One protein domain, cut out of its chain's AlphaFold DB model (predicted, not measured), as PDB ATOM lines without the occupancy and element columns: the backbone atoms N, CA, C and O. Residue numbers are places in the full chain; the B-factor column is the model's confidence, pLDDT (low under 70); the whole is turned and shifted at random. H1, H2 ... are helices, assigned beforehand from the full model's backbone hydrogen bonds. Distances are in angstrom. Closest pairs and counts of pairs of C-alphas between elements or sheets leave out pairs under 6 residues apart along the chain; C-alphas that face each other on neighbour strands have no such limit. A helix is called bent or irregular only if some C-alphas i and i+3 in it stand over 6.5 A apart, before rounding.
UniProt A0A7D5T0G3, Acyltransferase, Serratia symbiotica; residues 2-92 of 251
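Overview. This is residues 2 to 92 of the 251 residues of the protein "Acyltransferase" of Serratia symbiotica (UniProt A0A7D5T0G3). One long helix, H1, folds back on itself as a V of two arms, with short H2 between the arms and loops across the wide end. The 91 printed residues hold two named helices, H1 then H2, all helix in class. The whole is compact, radius of gyration of the C-alphas 13.2 A, spanning 39 by 30 by 18 A.

Arrangement. H1, residues 23 to 64, assigned as one helix by its hydrogen bonds, is bent: C-alphas 41 and 44 are 9.1 A apart. Its arms H1a, residues 23 to 41, and H1b, residues 44 to 64, touch, closest at the C-alphas of Ser 39 and Lys 46, 4.9 A, at a steep tilt of 52 degrees, opposite ways. H1b is irregular, C-alphas 44 and 47 being 8.0 A apart. H2, residues 81 to 85, touches H1a, closest at the C-alphas of Tyr 28 and Ile 84, 6.6 A. H2 only just touches H1b, with 3 pairs of C-alphas within 8 A, closest Phe 57 and Val 85, 6.3 A. The O i to N i+4 pair of H2 is within hydrogen-bond range, as are 13 of 15 in H1a and 15 of 17 in H1b.

Along the chain. H1a begins at C-alpha 23 (540.383, 307.918, 392.547) and is 27.9 A long; H1b is 30.9 A. H2 ends at C-alpha 85 (543.684, 322.304, 391.627).

Size, cuts and confidence. The C-alphas of Ser 9 and Ser 44, 39.8 A, are farthest apart. The printed part has no cut. The link H1 to H2 is long, 16 residues. Residues 2 to 21 are under 70 in pLDDT.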
ATOM      1  N   LEU A   2     529.921 311.622 393.590       51.53
ATOM      2  CA  LEU A   2     530.685 310.368 393.420       51.53
ATOM      3  C   LEU A   2     532.225 310.535 393.407       51.53
ATOM      4  O   LEU A   2     532.923 309.530 393.386       51.53
ATOM      5  N   PHE A   3     532.748 311.768 393.437       56.09
ATOM      6  CA  PHE A   3     534.184 312.063 393.257       56.09
ATOM      7  C   PHE A   3     534.726 313.178 394.166       56.09
ATOM      8  O   PHE A   3     535.805 313.708 393.915       56.09
ATOM      9  N   LEU A   4     533.993 313.568 395.213       57.81
ATOM     10  CA  LEU A   4     534.537 314.536 396.166       57.81
ATOM     11  C   LEU A   4     535.648 313.861 396.992       57.81
ATOM     12  O   LEU A   4     535.424 312.732 397.443       57.81
ATOM     13  N   PRO A   5     536.815 314.510 397.186       58.12
ATOM     14  CA  PRO A   5     537.799 314.061 398.167       58.12
ATOM     15  C   PRO A   5     537.094 313.929 399.520       58.12
ATOM     16  O   PRO A   5     536.462 314.878 399.993       58.12
ATOM     17  N   GLY A   6     537.083 312.706 400.054       54.41
ATOM     18  CA  GLY A   6     536.191 312.308 401.145       54.41
ATOM     19  C   GLY A   6     536.515 312.986 402.473       54.41
ATOM     20  O   GLY A   6     535.648 313.052 403.338       54.41
ATOM     21  N   ASP A   7     537.734 313.512 402.613       65.38
ATOM     22  CA  ASP A   7     538.177 314.198 403.815       65.38
ATOM     23  C   ASP A   7     539.224 315.273 403.492       65.38
ATOM     24  O   ASP A   7     540.404 314.994 403.274       65.38
ATOM     25  N   SER A   8     538.784 316.530 403.509       57.38
ATOM     26  CA  SER A   8     539.647 317.689 403.243       57.38
ATOM     27  C   SER A   8     540.708 317.924 404.324       57.38
ATOM     28  O   SER A   8     541.620 318.705 404.085       57.38
ATOM     29  N   SER A   9     540.592 317.272 405.488       59.72
ATOM     30  CA  SER A   9     541.551 317.375 406.597       59.72
ATOM     31  C   SER A   9     542.709 316.376 406.506       59.72
ATOM     32  O   SER A   9     543.681 316.465 407.254       59.72
ATOM     33  N   SER A  10     542.622 315.425 405.578       63.12
ATOM     34  CA  SER A  10     543.646 314.405 405.385       63.12
ATOM     35  C   SER A  10     544.802 314.889 404.498       63.12
ATOM     36  O   SER A  10     544.705 315.878 403.768       63.12
ATOM     37  N   GLN A  11     545.929 314.180 404.572       68.44
ATOM     38  CA  GLN A  11     547.182 314.605 403.953       68.44
ATOM     39  C   GLN A  11     547.079 314.698 402.416       68.44
ATOM     40  O   GLN A  11     546.602 313.783 401.736       68.44
ATOM     41  N   ALA A  12     547.576 315.803 401.854       64.69
ATOM     42  CA  ALA A  12     547.819 315.933 400.418       64.69
ATOM     43  C   ALA A  12     548.880 314.912 399.955       64.69
ATOM     44  O   ALA A  12     549.770 314.585 400.742       64.69
ATOM     45  N   PRO A  13     548.844 314.432 398.700       66.44
ATOM     46  CA  PRO A  13     547.899 314.763 397.626       66.44
ATOM     47  C   PRO A  13     546.582 313.976 397.652       66.44
ATOM     48  O   PRO A  13     545.739 314.159 396.775       66.44
ATOM     49  N   TRP A  14     546.397 313.065 398.609       65.38
ATOM     50  CA  TRP A  14     545.245 312.165 398.590       65.38
ATOM     51  C   TRP A  14     543.942 312.878 398.947       65.38
ATOM     52  O   TRP A  14     542.922 312.562 398.340       65.38
ATOM     53  N   PHE A  15     543.973 313.831 399.894       59.41
ATOM     54  CA  PHE A  15     542.782 314.540 400.404       59.41
ATOM     55  C   PHE A  15     541.616 313.577 400.725       59.41
ATOM     56  O   PHE A  15     540.434 313.872 400.543       59.41
ATOM     57  N   GLY A  16     541.973 312.382 401.195       56.62
ATOM     58  CA  GLY A  16     541.070 311.318 401.585       56.62
ATOM     59  C   GLY A  16     540.814 310.427 400.385       56.62
ATOM     60  O   GLY A  16     540.514 310.907 399.293       56.62
ATOM     61  N   TYR A  17     540.931 309.112 400.572       54.00
ATOM     62  CA  TYR A  17     540.647 308.184 399.485       54.00
ATOM     63  C   TYR A  17     539.224 308.417 398.974       54.00
ATOM     64  O   TYR A  17     538.244 308.342 399.721       54.00
ATOM     65  N   ALA A  18     539.110 308.697 397.675       57.06
ATOM     66  CA  ALA A  18     537.834 308.604 396.991       57.06
ATOM     67  C   ALA A  18     537.287 307.173 397.154       57.06
ATOM     68  O   ALA A  18     538.011 306.234 397.487       57.06
ATOM     69  N   LYS A  19     536.002 306.957 396.851       59.84
ATOM     70  CA  LYS A  19     535.394 305.613 396.910       59.84
ATOM     71  C   LYS A  19     536.120 304.582 396.027       59.84
ATOM     72  O   LYS A  19     535.817 303.401 396.112       59.84
ATOM     73  N   LEU A  20     537.047 304.992 395.170       61.31
ATOM     74  CA  LEU A  20     538.036 304.129 394.541       61.31
ATOM     75  C   LEU A  20     539.413 304.522 395.078       61.31
ATOM     76  O   LEU A  20     539.738 305.705 395.070       61.31
ATOM     77  N   ASP A  21     540.226 303.546 395.485       69.25
ATOM     78  CA  ASP A  21     541.549 303.811 396.079       69.25
ATOM     79  C   ASP A  21     542.480 304.549 395.102       69.25
ATOM     80  O   ASP A  21     543.334 305.332 395.503       69.25
ATOM     81  N   VAL A  22     542.258 304.350 393.800       77.50
ATOM     82  CA  VAL A  22     542.942 305.049 392.704       77.50
ATOM     83  C   VAL A  22     542.319 306.408 392.352       77.50
ATOM     84  O   VAL A  22     542.872 307.178 391.578       77.50
ATOM     85  N   GLY A  23     541.166 306.744 392.929       78.00
ATOM     86  CA  GLY A  23     540.383 307.918 392.547       78.00
ATOM     87  C   GLY A  23     541.047 309.258 392.866       78.00
ATOM     88  O   GLY A  23     540.630 310.272 392.314       78.00
ATOM     89  N   TRP A  24     542.085 309.281 393.708       77.12
ATOM     90  CA  TRP A  24     542.831 310.508 393.982       77.12
ATOM     91  C   TRP A  24     543.530 311.031 392.715       77.12
ATOM     92  O   TRP A  24     543.270 312.172 392.351       77.12
ATOM     93  N   THR A  25     544.297 310.220 391.965       84.38
ATOM     94  CA  THR A  25     544.899 310.668 390.686       84.38
ATOM     95  C   THR A  25     543.845 310.921 389.614       84.38
ATOM     96  O   THR A  25     543.958 311.895 388.875       84.38
ATOM     97  N   LEU A  26     542.773 310.121 389.577       86.62
ATOM     98  CA  LEU A  26     541.667 310.325 388.637       86.62
ATOM     99  C   LEU A  26     541.028 311.717 388.796       86.62
ATOM    100  O   LEU A  26     540.631 312.339 387.815       86.62
ATOM    101  N   ASN A  27     540.946 312.239 390.024       89.00
ATOM    102  CA  ASN A  27     540.439 313.590 390.262       89.00
ATOM    103  C   ASN A  27     541.358 314.674 389.672       89.00
ATOM    104  O   ASN A  27     540.848 315.646 389.113       89.00
ATOM    105  N   TYR A  28     542.684 314.506 389.761       90.25
ATOM    106  CA  TYR A  28     543.642 315.400 389.096       90.25
ATOM    107  C   TYR A  28     543.472 315.355 387.574       90.25
ATOM    108  O   TYR A  28     543.397 316.405 386.939       90.25
ATOM    109  N   GLU A  29     543.342 314.158 386.996       91.25
ATOM    110  CA  GLU A  29     543.123 313.976 385.555       91.25
ATOM    111  C   GLU A  29     541.827 314.648 385.084       91.25
ATOM    112  O   GLU A  29     541.834 315.423 384.127       91.25
ATOM    113  N   MET A  30     540.714 314.414 385.785       91.62
ATOM    114  CA  MET A  30     539.424 315.023 385.453       91.62
ATOM    115  C   MET A  30     539.471 316.550 385.541       91.62
ATOM    116  O   MET A  30     538.957 317.227 384.648       91.62
ATOM    117  N   LEU A  31     540.116 317.110 386.573       92.62
ATOM    118  CA  LEU A  31     540.320 318.555 386.666       92.62
ATOM    119  C   LEU A  31     541.184 319.071 385.520       92.62
ATOM    120  O   LEU A  31     540.797 320.040 384.874       92.62
ATOM    121  N   PHE A  32     542.302 318.413 385.215       94.75
ATOM    122  CA  PHE A  32     543.140 318.776 384.076       94.75
ATOM    123  C   PHE A  32     542.341 318.802 382.764       94.75
ATOM    124  O   PHE A  32     542.460 319.763 382.005       94.75
ATOM    125  N   TYR A  33     541.471 317.817 382.515       94.06
ATOM    126  CA  TYR A  33     540.618 317.810 381.323       94.06
ATOM    127  C   TYR A  33     539.592 318.943 381.308       94.06
ATOM    128  O   TYR A  33     539.357 319.519 380.247       94.06
ATOM    129  N   VAL A  34     539.014 319.311 382.455       94.75
ATOM    130  CA  VAL A  34     538.136 320.489 382.556       94.75
ATOM    131  C   VAL A  34     538.913 321.764 382.229       94.75
ATOM    132  O   VAL A  34     538.469 322.547 381.391       94.75
ATOM    133  N   LEU A  35     540.100 321.951 382.813       95.19
ATOM    134  CA  LEU A  35     540.956 323.105 382.521       95.19
ATOM    135  C   LEU A  35     541.353 323.134 381.037       95.19
ATOM    136  O   LEU A  35     541.270 324.179 380.392       95.19
ATOM    137  N   CYS A  36     541.697 321.981 380.464       95.69
ATOM    138  CA  CYS A  36     541.986 321.836 379.042       95.69
ATOM    139  C   CYS A  36     540.778 322.218 378.177       95.69
ATOM    140  O   CYS A  36     540.908 323.025 377.263       95.69
ATOM    141  N   ALA A  37     539.579 321.734 378.499       95.12
ATOM    142  CA  ALA A  37     538.363 322.103 377.780       95.12
ATOM    143  C   ALA A  37     538.085 323.615 377.859       95.12
ATOM    144  O   ALA A  37     537.747 324.228 376.846       95.12
ATOM    145  N   THR A  38     538.285 324.240 379.024       94.69
ATOM    146  CA  THR A  38     538.133 325.699 379.167       94.69
ATOM    147  C   THR A  38     539.182 326.479 378.379       94.69
ATOM    148  O   THR A  38     538.872 327.523 377.808       94.69
ATOM    149  N   SER A  39     540.412 325.966 378.266       95.44
ATOM    150  CA  SER A  39     541.474 326.646 377.524       95.44
ATOM    151  C   SER A  39     541.232 326.646 376.009       95.44
ATOM    152  O   SER A  39     541.685 327.559 375.314       95.44
ATOM    153  N   LEU A  40     540.452 325.691 375.486       93.88
ATOM    154  CA  LEU A  40     540.070 325.645 374.069       93.88
ATOM    155  C   LEU A  40     539.258 326.871 373.621       93.88
ATOM    156  O   LEU A  40     539.297 327.212 372.436       93.88
ATOM    157  N   ILE A  41     538.595 327.579 374.544       95.75
ATOM    158  CA  ILE A  41     537.872 328.833 374.260       95.75
ATOM    159  C   ILE A  41     538.824 329.889 373.670       95.75
ATOM    160  O   ILE A  41     538.442 330.650 372.781       95.75
ATOM    161  N   PHE A  42     540.094 329.877 374.084       94.00
ATOM    162  CA  PHE A  42     541.124 330.820 373.639       94.00
ATOM    163  C   PHE A  42     541.759 330.460 372.281       94.00
ATOM    164  O   PHE A  42     542.696 331.130 371.841       94.00
ATOM    165  N   ARG A  43     541.254 329.421 371.594       92.56
ATOM    166  CA  ARG A  43     541.638 329.007 370.228       92.56
ATOM    167  C   ARG A  43     543.158 328.917 370.030       92.56
ATOM    168  O   ARG A  43     543.784 327.972 370.505       92.56
ATOM    169  N   SER A  44     543.754 329.887 369.333       91.19
ATOM    170  CA  SER A  44     545.185 329.929 369.003       91.19
ATOM    171  C   SER A  44     546.085 330.014 370.237       91.19
ATOM    172  O   SER A  44     547.222 329.556 370.191       91.19
ATOM    173  N   TYR A  45     545.571 330.531 371.356       92.25
ATOM    174  CA  TYR A  45     546.314 330.674 372.610       92.25
ATOM    175  C   TYR A  45     546.006 329.570 373.627       92.25
ATOM    176  O   TYR A  45     546.405 329.684 374.780       92.25
ATOM    177  N   LYS A  46     545.330 328.481 373.226       93.12
ATOM    178  CA  LYS A  46     544.874 327.411 374.135       93.12
ATOM    179  C   LYS A  46     545.965 326.844 375.051       93.12
ATOM    180  O   LYS A  46     545.720 326.644 376.234       93.12
ATOM    181  N   PHE A  47     547.175 326.622 374.533       91.94
ATOM    182  CA  PHE A  47     548.279 326.078 375.331       91.94
ATOM    183  C   PHE A  47     548.821 327.110 376.321       91.94
ATOM    184  O   PHE A  47     549.017 326.786 377.486       91.94
ATOM    185  N   VAL A  48     548.978 328.366 375.888       94.31
ATOM    186  CA  VAL A  48     549.402 329.470 376.763       94.31
ATOM    187  C   VAL A  48     548.371 329.697 377.867       94.31
ATOM    188  O   VAL A  48     548.741 329.791 379.032       94.31
ATOM    189  N   ALA A  49     547.083 329.717 377.517       95.38
ATOM    190  CA  ALA A  49     545.987 329.866 378.465       95.38
ATOM    191  C   ALA A  49     545.957 328.718 379.481       95.38
ATOM    192  O   ALA A  49     545.846 328.975 380.673       95.38
ATOM    193  N   LEU A  50     546.112 327.464 379.038       96.50
ATOM    194  CA  LEU A  50     546.135 326.301 379.928       96.50
ATOM    195  C   LEU A  50     547.325 326.341 380.893       96.50
ATOM    196  O   LEU A  50     547.146 326.175 382.097       96.50
ATOM    197  N   THR A  51     548.528 326.603 380.375       96.00
ATOM    198  CA  THR A  51     549.743 326.732 381.186       96.00
ATOM    199  C   THR A  51     549.614 327.876 382.187       96.00
ATOM    200  O   THR A  51     549.940 327.687 383.358       96.00
ATOM    201  N   ALA A  52     549.100 329.036 381.764       95.81
ATOM    202  CA  ALA A  52     548.882 330.184 382.639       95.81
ATOM    203  C   ALA A  52     547.844 329.886 383.726       95.81
ATOM    204  O   ALA A  52     548.075 330.211 384.884       95.81
ATOM    205  N   LEU A  53     546.738 329.225 383.378       95.81
ATOM    206  CA  LEU A  53     545.668 328.865 384.304       95.81
ATOM    207  C   LEU A  53     546.161 327.891 385.384       95.81
ATOM    208  O   LEU A  53     545.985 328.152 386.570       95.81
ATOM    209  N   ILE A  54     546.821 326.797 384.984       95.94
ATOM    210  CA  ILE A  54     547.386 325.823 385.928       95.94
ATOM    211  C   ILE A  54     548.453 326.493 386.804       95.94
ATOM    212  O   ILE A  54     548.434 326.344 388.024       95.94
ATOM    213  N   SER A  55     549.348 327.279 386.200       95.44
ATOM    214  CA  SER A  55     550.379 328.013 386.942       95.44
ATOM    215  C   SER A  55     549.759 328.987 387.944       95.44
ATOM    216  O   SER A  55     550.190 329.035 389.089       95.44
ATOM    217  N   ALA A  56     548.713 329.720 387.560       94.62
ATOM    218  CA  ALA A  56     548.008 330.635 388.450       94.62
ATOM    219  C   ALA A  56     547.371 329.893 389.633       94.62
ATOM    220  O   ALA A  56     547.554 330.309 390.776       94.62
ATOM    221  N   PHE A  57     546.691 328.767 389.384       94.44
ATOM    222  CA  PHE A  57     546.084 327.971 390.450       94.44
ATOM    223  C   PHE A  57     547.101 327.409 391.445       94.44
ATOM    224  O   PHE A  57     546.771 327.294 392.619       94.44
ATOM    225  N   VAL A  58     548.326 327.097 391.019       93.31
ATOM    226  CA  VAL A  58     549.350 326.550 391.921       93.31
ATOM    227  C   VAL A  58     550.182 327.649 392.589       93.31
ATOM    228  O   VAL A  58     550.362 327.633 393.806       93.31
ATOM    229  N   PHE A  59     550.672 328.633 391.829       93.19
ATOM    230  CA  PHE A  59     551.601 329.645 392.342       93.19
ATOM    231  C   PHE A  59     550.925 330.755 393.153       93.19
ATOM    232  O   PHE A  59     551.533 331.239 394.107       93.19
ATOM    233  N   ILE A  60     549.686 331.160 392.835       93.12
ATOM    234  CA  ILE A  60     549.004 332.212 393.610       93.12
ATOM    235  C   ILE A  60     548.808 331.762 395.068       93.12
ATOM    236  O   ILE A  60     549.263 332.483 395.960       93.12
ATOM    237  N   PRO A  61     548.228 330.580 395.362       90.56
ATOM    238  CA  PRO A  61     548.129 330.075 396.734       90.56
ATOM    239  C   PRO A  61     549.490 329.837 397.386       90.56
ATOM    240  O   PRO A  61     549.645 330.119 398.566       90.56
ATOM    241  N   TYR A  62     550.488 329.385 396.619       88.62
ATOM    242  CA  TYR A  62     551.842 329.153 397.130       88.62
ATOM    243  C   TYR A  62     552.482 330.406 397.734       88.62
ATOM    244  O   TYR A  62     553.208 330.309 398.719       88.62
ATOM    245  N   VAL A  63     552.224 331.575 397.141       89.38
ATOM    246  CA  VAL A  63     552.765 332.858 397.611       89.38
ATOM    247  C   VAL A  63     551.837 333.537 398.622       89.38
ATOM    248  O   VAL A  63     552.316 334.211 399.529       89.38
ATOM    249  N   SER A  64     550.518 333.388 398.470       89.00
ATOM    250  CA  SER A  64     549.526 334.143 399.254       89.00
ATOM    251  C   SER A  64     549.024 333.441 400.516       89.00
ATOM    252  O   SER A  64     548.514 334.115 401.408       89.00
ATOM    253  N   LEU A  65     549.152 332.115 400.613       89.19
ATOM    254  CA  LEU A  65     548.633 331.324 401.727       89.19
ATOM    255  C   LEU A  65     549.757 330.614 402.483       89.19
ATOM    256  O   LEU A  65     550.746 330.159 401.910       89.19
ATOM    257  N   VAL A  66     549.563 330.449 403.792       85.12
ATOM    258  CA  VAL A  66     550.423 329.587 404.606       85.12
ATOM    259  C   VAL A  66     550.015 328.138 404.354       85.12
ATOM    260  O   VAL A  66     548.891 327.743 404.652       85.12
ATOM    261  N   GLY A  67     550.925 327.350 403.783       82.25
ATOM    262  CA  GLY A  67     550.710 325.932 403.513       82.25
ATOM    263  C   GLY A  67     551.674 325.041 404.288       82.25
ATOM    264  O   GLY A  67     552.875 325.322 404.340       82.25
ATOM    265  N   THR A  68     551.165 323.941 404.834       77.62
ATOM    266  CA  THR A  68     551.957 322.902 405.511       77.62
ATOM    267  C   THR A  68     552.344 321.795 404.537       77.62
ATOM    268  O   THR A  68     551.504 321.367 403.746       77.62
ATOM    269  N   GLY A  69     553.577 321.296 404.625       76.94
ATOM    270  CA  GLY A  69     554.103 320.247 403.747       76.94
ATOM    271  C   GLY A  69     554.868 320.780 402.533       76.94
ATOM    272  O   GLY A  69     554.792 321.961 402.186       76.94
ATOM    273  N   ASP A  70     555.623 319.883 401.902       76.31
ATOM    274  CA  ASP A  70     556.433 320.178 400.716       76.31
ATOM    275  C   ASP A  70     555.581 320.241 399.447       76.31
ATOM    276  O   ASP A  70     554.455 319.759 399.429       76.31
ATOM    277  N   TRP A  71     556.151 320.766 398.360       75.38
ATOM    278  CA  TRP A  71     555.548 320.963 397.032       75.38
ATOM    279  C   TRP A  71     554.302 320.119 396.687       75.38
ATOM    280  O   TRP A  71     553.220 320.672 396.493       75.38
ATOM    281  N   ALA A  72     554.425 318.789 396.637       76.00
ATOM    282  CA  ALA A  72     553.331 317.888 396.260       76.00
ATOM    283  C   ALA A  72     552.428 317.430 397.411       76.00
ATOM    284  O   ALA A  72     551.297 317.003 397.184       76.00
ATOM    285  N   ASN A  73     552.895 317.563 398.650       80.25
ATOM    286  CA  ASN A  73     552.126 317.270 399.859       80.25
ATOM    287  C   ASN A  73     551.627 318.557 400.533       80.25
ATOM    288  O   ASN A  73     551.245 318.535 401.703       80.25
ATOM    289  N   ARG A  74     551.655 319.688 399.818       83.00
ATOM    290  CA  ARG A  74     551.304 320.980 400.388       83.00
ATOM    291  C   ARG A  74     549.798 321.096 400.538       83.00
ATOM    292  O   ARG A  74     549.047 320.876 399.586       83.00
ATOM    293  N   HIS A  75     549.370 321.469 401.736       83.81
ATOM    294  CA  HIS A  75     547.974 321.710 402.065       83.81
ATOM    295  C   HIS A  75     547.792 323.133 402.593       83.81
ATOM    296  O   HIS A  75     548.505 323.559 403.499       83.81
ATOM    297  N   TYR A  76     546.832 323.856 402.013       85.31
ATOM    298  CA  TYR A  76     546.523 325.254 402.340       85.31
ATOM    299  C   TYR A  76     545.223 325.410 403.156       85.31
ATOM    300  O   TYR A  76     544.671 326.504 403.214       85.31
ATOM    301  N   GLY A  77     544.663 324.325 403.708       81.94
ATOM    302  CA  GLY A  77     543.358 324.356 404.393       81.94
ATOM    303  C   GLY A  77     542.151 324.514 403.456       81.94
ATOM    304  O   GLY A  77     541.026 324.699 403.913       81.94
ATOM    305  N   LEU A  78     542.371 324.453 402.139       83.50
ATOM    306  CA  LEU A  78     541.314 324.474 401.130       83.50
ATOM    307  C   LEU A  78     540.630 323.103 401.052       83.50
ATOM    308  O   LEU A  78     541.278 322.072 401.222       83.50
ATOM    309  N   SER A  79     539.332 323.088 400.748       81.56
ATOM    310  CA  SER A  79     538.522 321.866 400.667       81.56
ATOM    311  C   SER A  79     538.091 321.526 399.240       81.56
ATOM    312  O   SER A  79     537.930 322.407 398.389       81.56
ATOM    313  N   GLY A  80     537.809 320.247 398.984       83.50
ATOM    314  CA  GLY A  80     537.230 319.805 397.714       83.50
ATOM    315  C   GLY A  80     538.181 319.962 396.522       83.50
ATOM    316  O   GLY A  80     539.397 319.829 396.644       83.50
ATOM    317  N   TYR A  81     537.626 320.276 395.349       85.31
ATOM    318  CA  TYR A  81     538.408 320.456 394.119       85.31
ATOM    319  C   TYR A  81     539.392 321.633 394.174       85.31
ATOM    320  O   TYR A  81     540.400 321.604 393.472       85.31
ATOM    321  N   PHE A  82     539.155 322.630 395.035       86.75
ATOM    322  CA  PHE A  82     540.114 323.713 395.261       86.75
ATOM    323  C   PHE A  82     541.408 323.216 395.916       86.75
ATOM    324  O   PHE A  82     542.483 323.711 395.591       86.75
ATOM    325  N   ALA A  83     541.347 322.200 396.780       86.75
ATOM    326  CA  ALA A  83     542.550 321.586 397.346       86.75
ATOM    327  C   ALA A  83     543.399 320.895 396.264       86.75
ATOM    328  O   ALA A  83     544.624 320.975 396.271       86.75
ATOM    329  N   ILE A  84     542.731 320.253 395.304       87.88
ATOM    330  CA  ILE A  84     543.368 319.474 394.238       87.88
ATOM    331  C   ILE A  84     543.975 320.398 393.174       87.88
ATOM    332  O   ILE A  84     545.138 320.236 392.812       87.88
ATOM    333  N   VAL A  85     543.225 321.401 392.702       91.12
ATOM    334  CA  VAL A  85     543.684 322.304 391.627       91.12
ATOM    335  C   VAL A  85     544.878 323.170 392.045       91.12
ATOM    336  O   VAL A  85     545.668 323.579 391.201       91.12
ATOM    337  N   THR A  86     545.023 323.433 393.345       91.38
ATOM    338  CA  THR A  86     546.107 324.254 393.908       91.38
ATOM    339  C   THR A  86     547.348 323.443 394.290       91.38
ATOM    340  O   THR A  86     548.360 324.009 394.706       91.38
ATOM    341  N   ASN A  87     547.300 322.117 394.145       90.25
ATOM    342  CA  ASN A  87     548.397 321.231 394.506       90.25
ATOM    343  C   ASN A  87     549.468 321.158 393.397       90.25
ATOM    344  O   ASN A  87     549.157 321.149 392.205       90.25
ATOM    345  N   GLY A  88     550.741 321.049 393.803       89.44
ATOM    346  CA  GLY A  88     551.903 321.044 392.909       89.44
ATOM    347  C   GLY A  88     551.915 319.943 391.840       89.44
ATOM    348  O   GLY A  88     552.516 320.152 390.788       89.44
ATOM    349  N   ILE A  89     551.208 318.824 392.047       89.75
ATOM    350  CA  ILE A  89     551.066 317.744 391.049       89.75
ATOM    351  C   ILE A  89     550.440 318.257 389.745       89.75
ATOM    352  O   ILE A  89     550.765 317.770 388.665       89.75
ATOM    353  N   MET A  90     549.604 319.301 389.798       92.62
ATOM    354  CA  MET A  90     549.026 319.897 388.589       92.62
ATOM    355  C   MET A  90     550.094 320.409 387.602       92.62
ATOM    356  O   MET A  90     549.855 320.445 386.395       92.62
ATOM    357  N   LEU A  91     551.293 320.762 388.082       92.06
ATOM    358  CA  LEU A  91     552.397 321.215 387.234       92.06
ATOM    359  C   LEU A  91     553.064 320.070 386.459       92.06
ATOM    360  O   LEU A  91     553.684 320.322 385.426       92.06
ATOM    361  N   GLU A  92     552.873 318.815 386.870       92.31
ATOM    362  CA  GLU A  92     553.350 317.656 386.108       92.31
ATOM    363  C   GLU A  92     552.652 317.551 384.746       92.31
ATOM    364  O   GLU A  92     553.282 317.224 383.738       92.31
TER     365      GLU A  92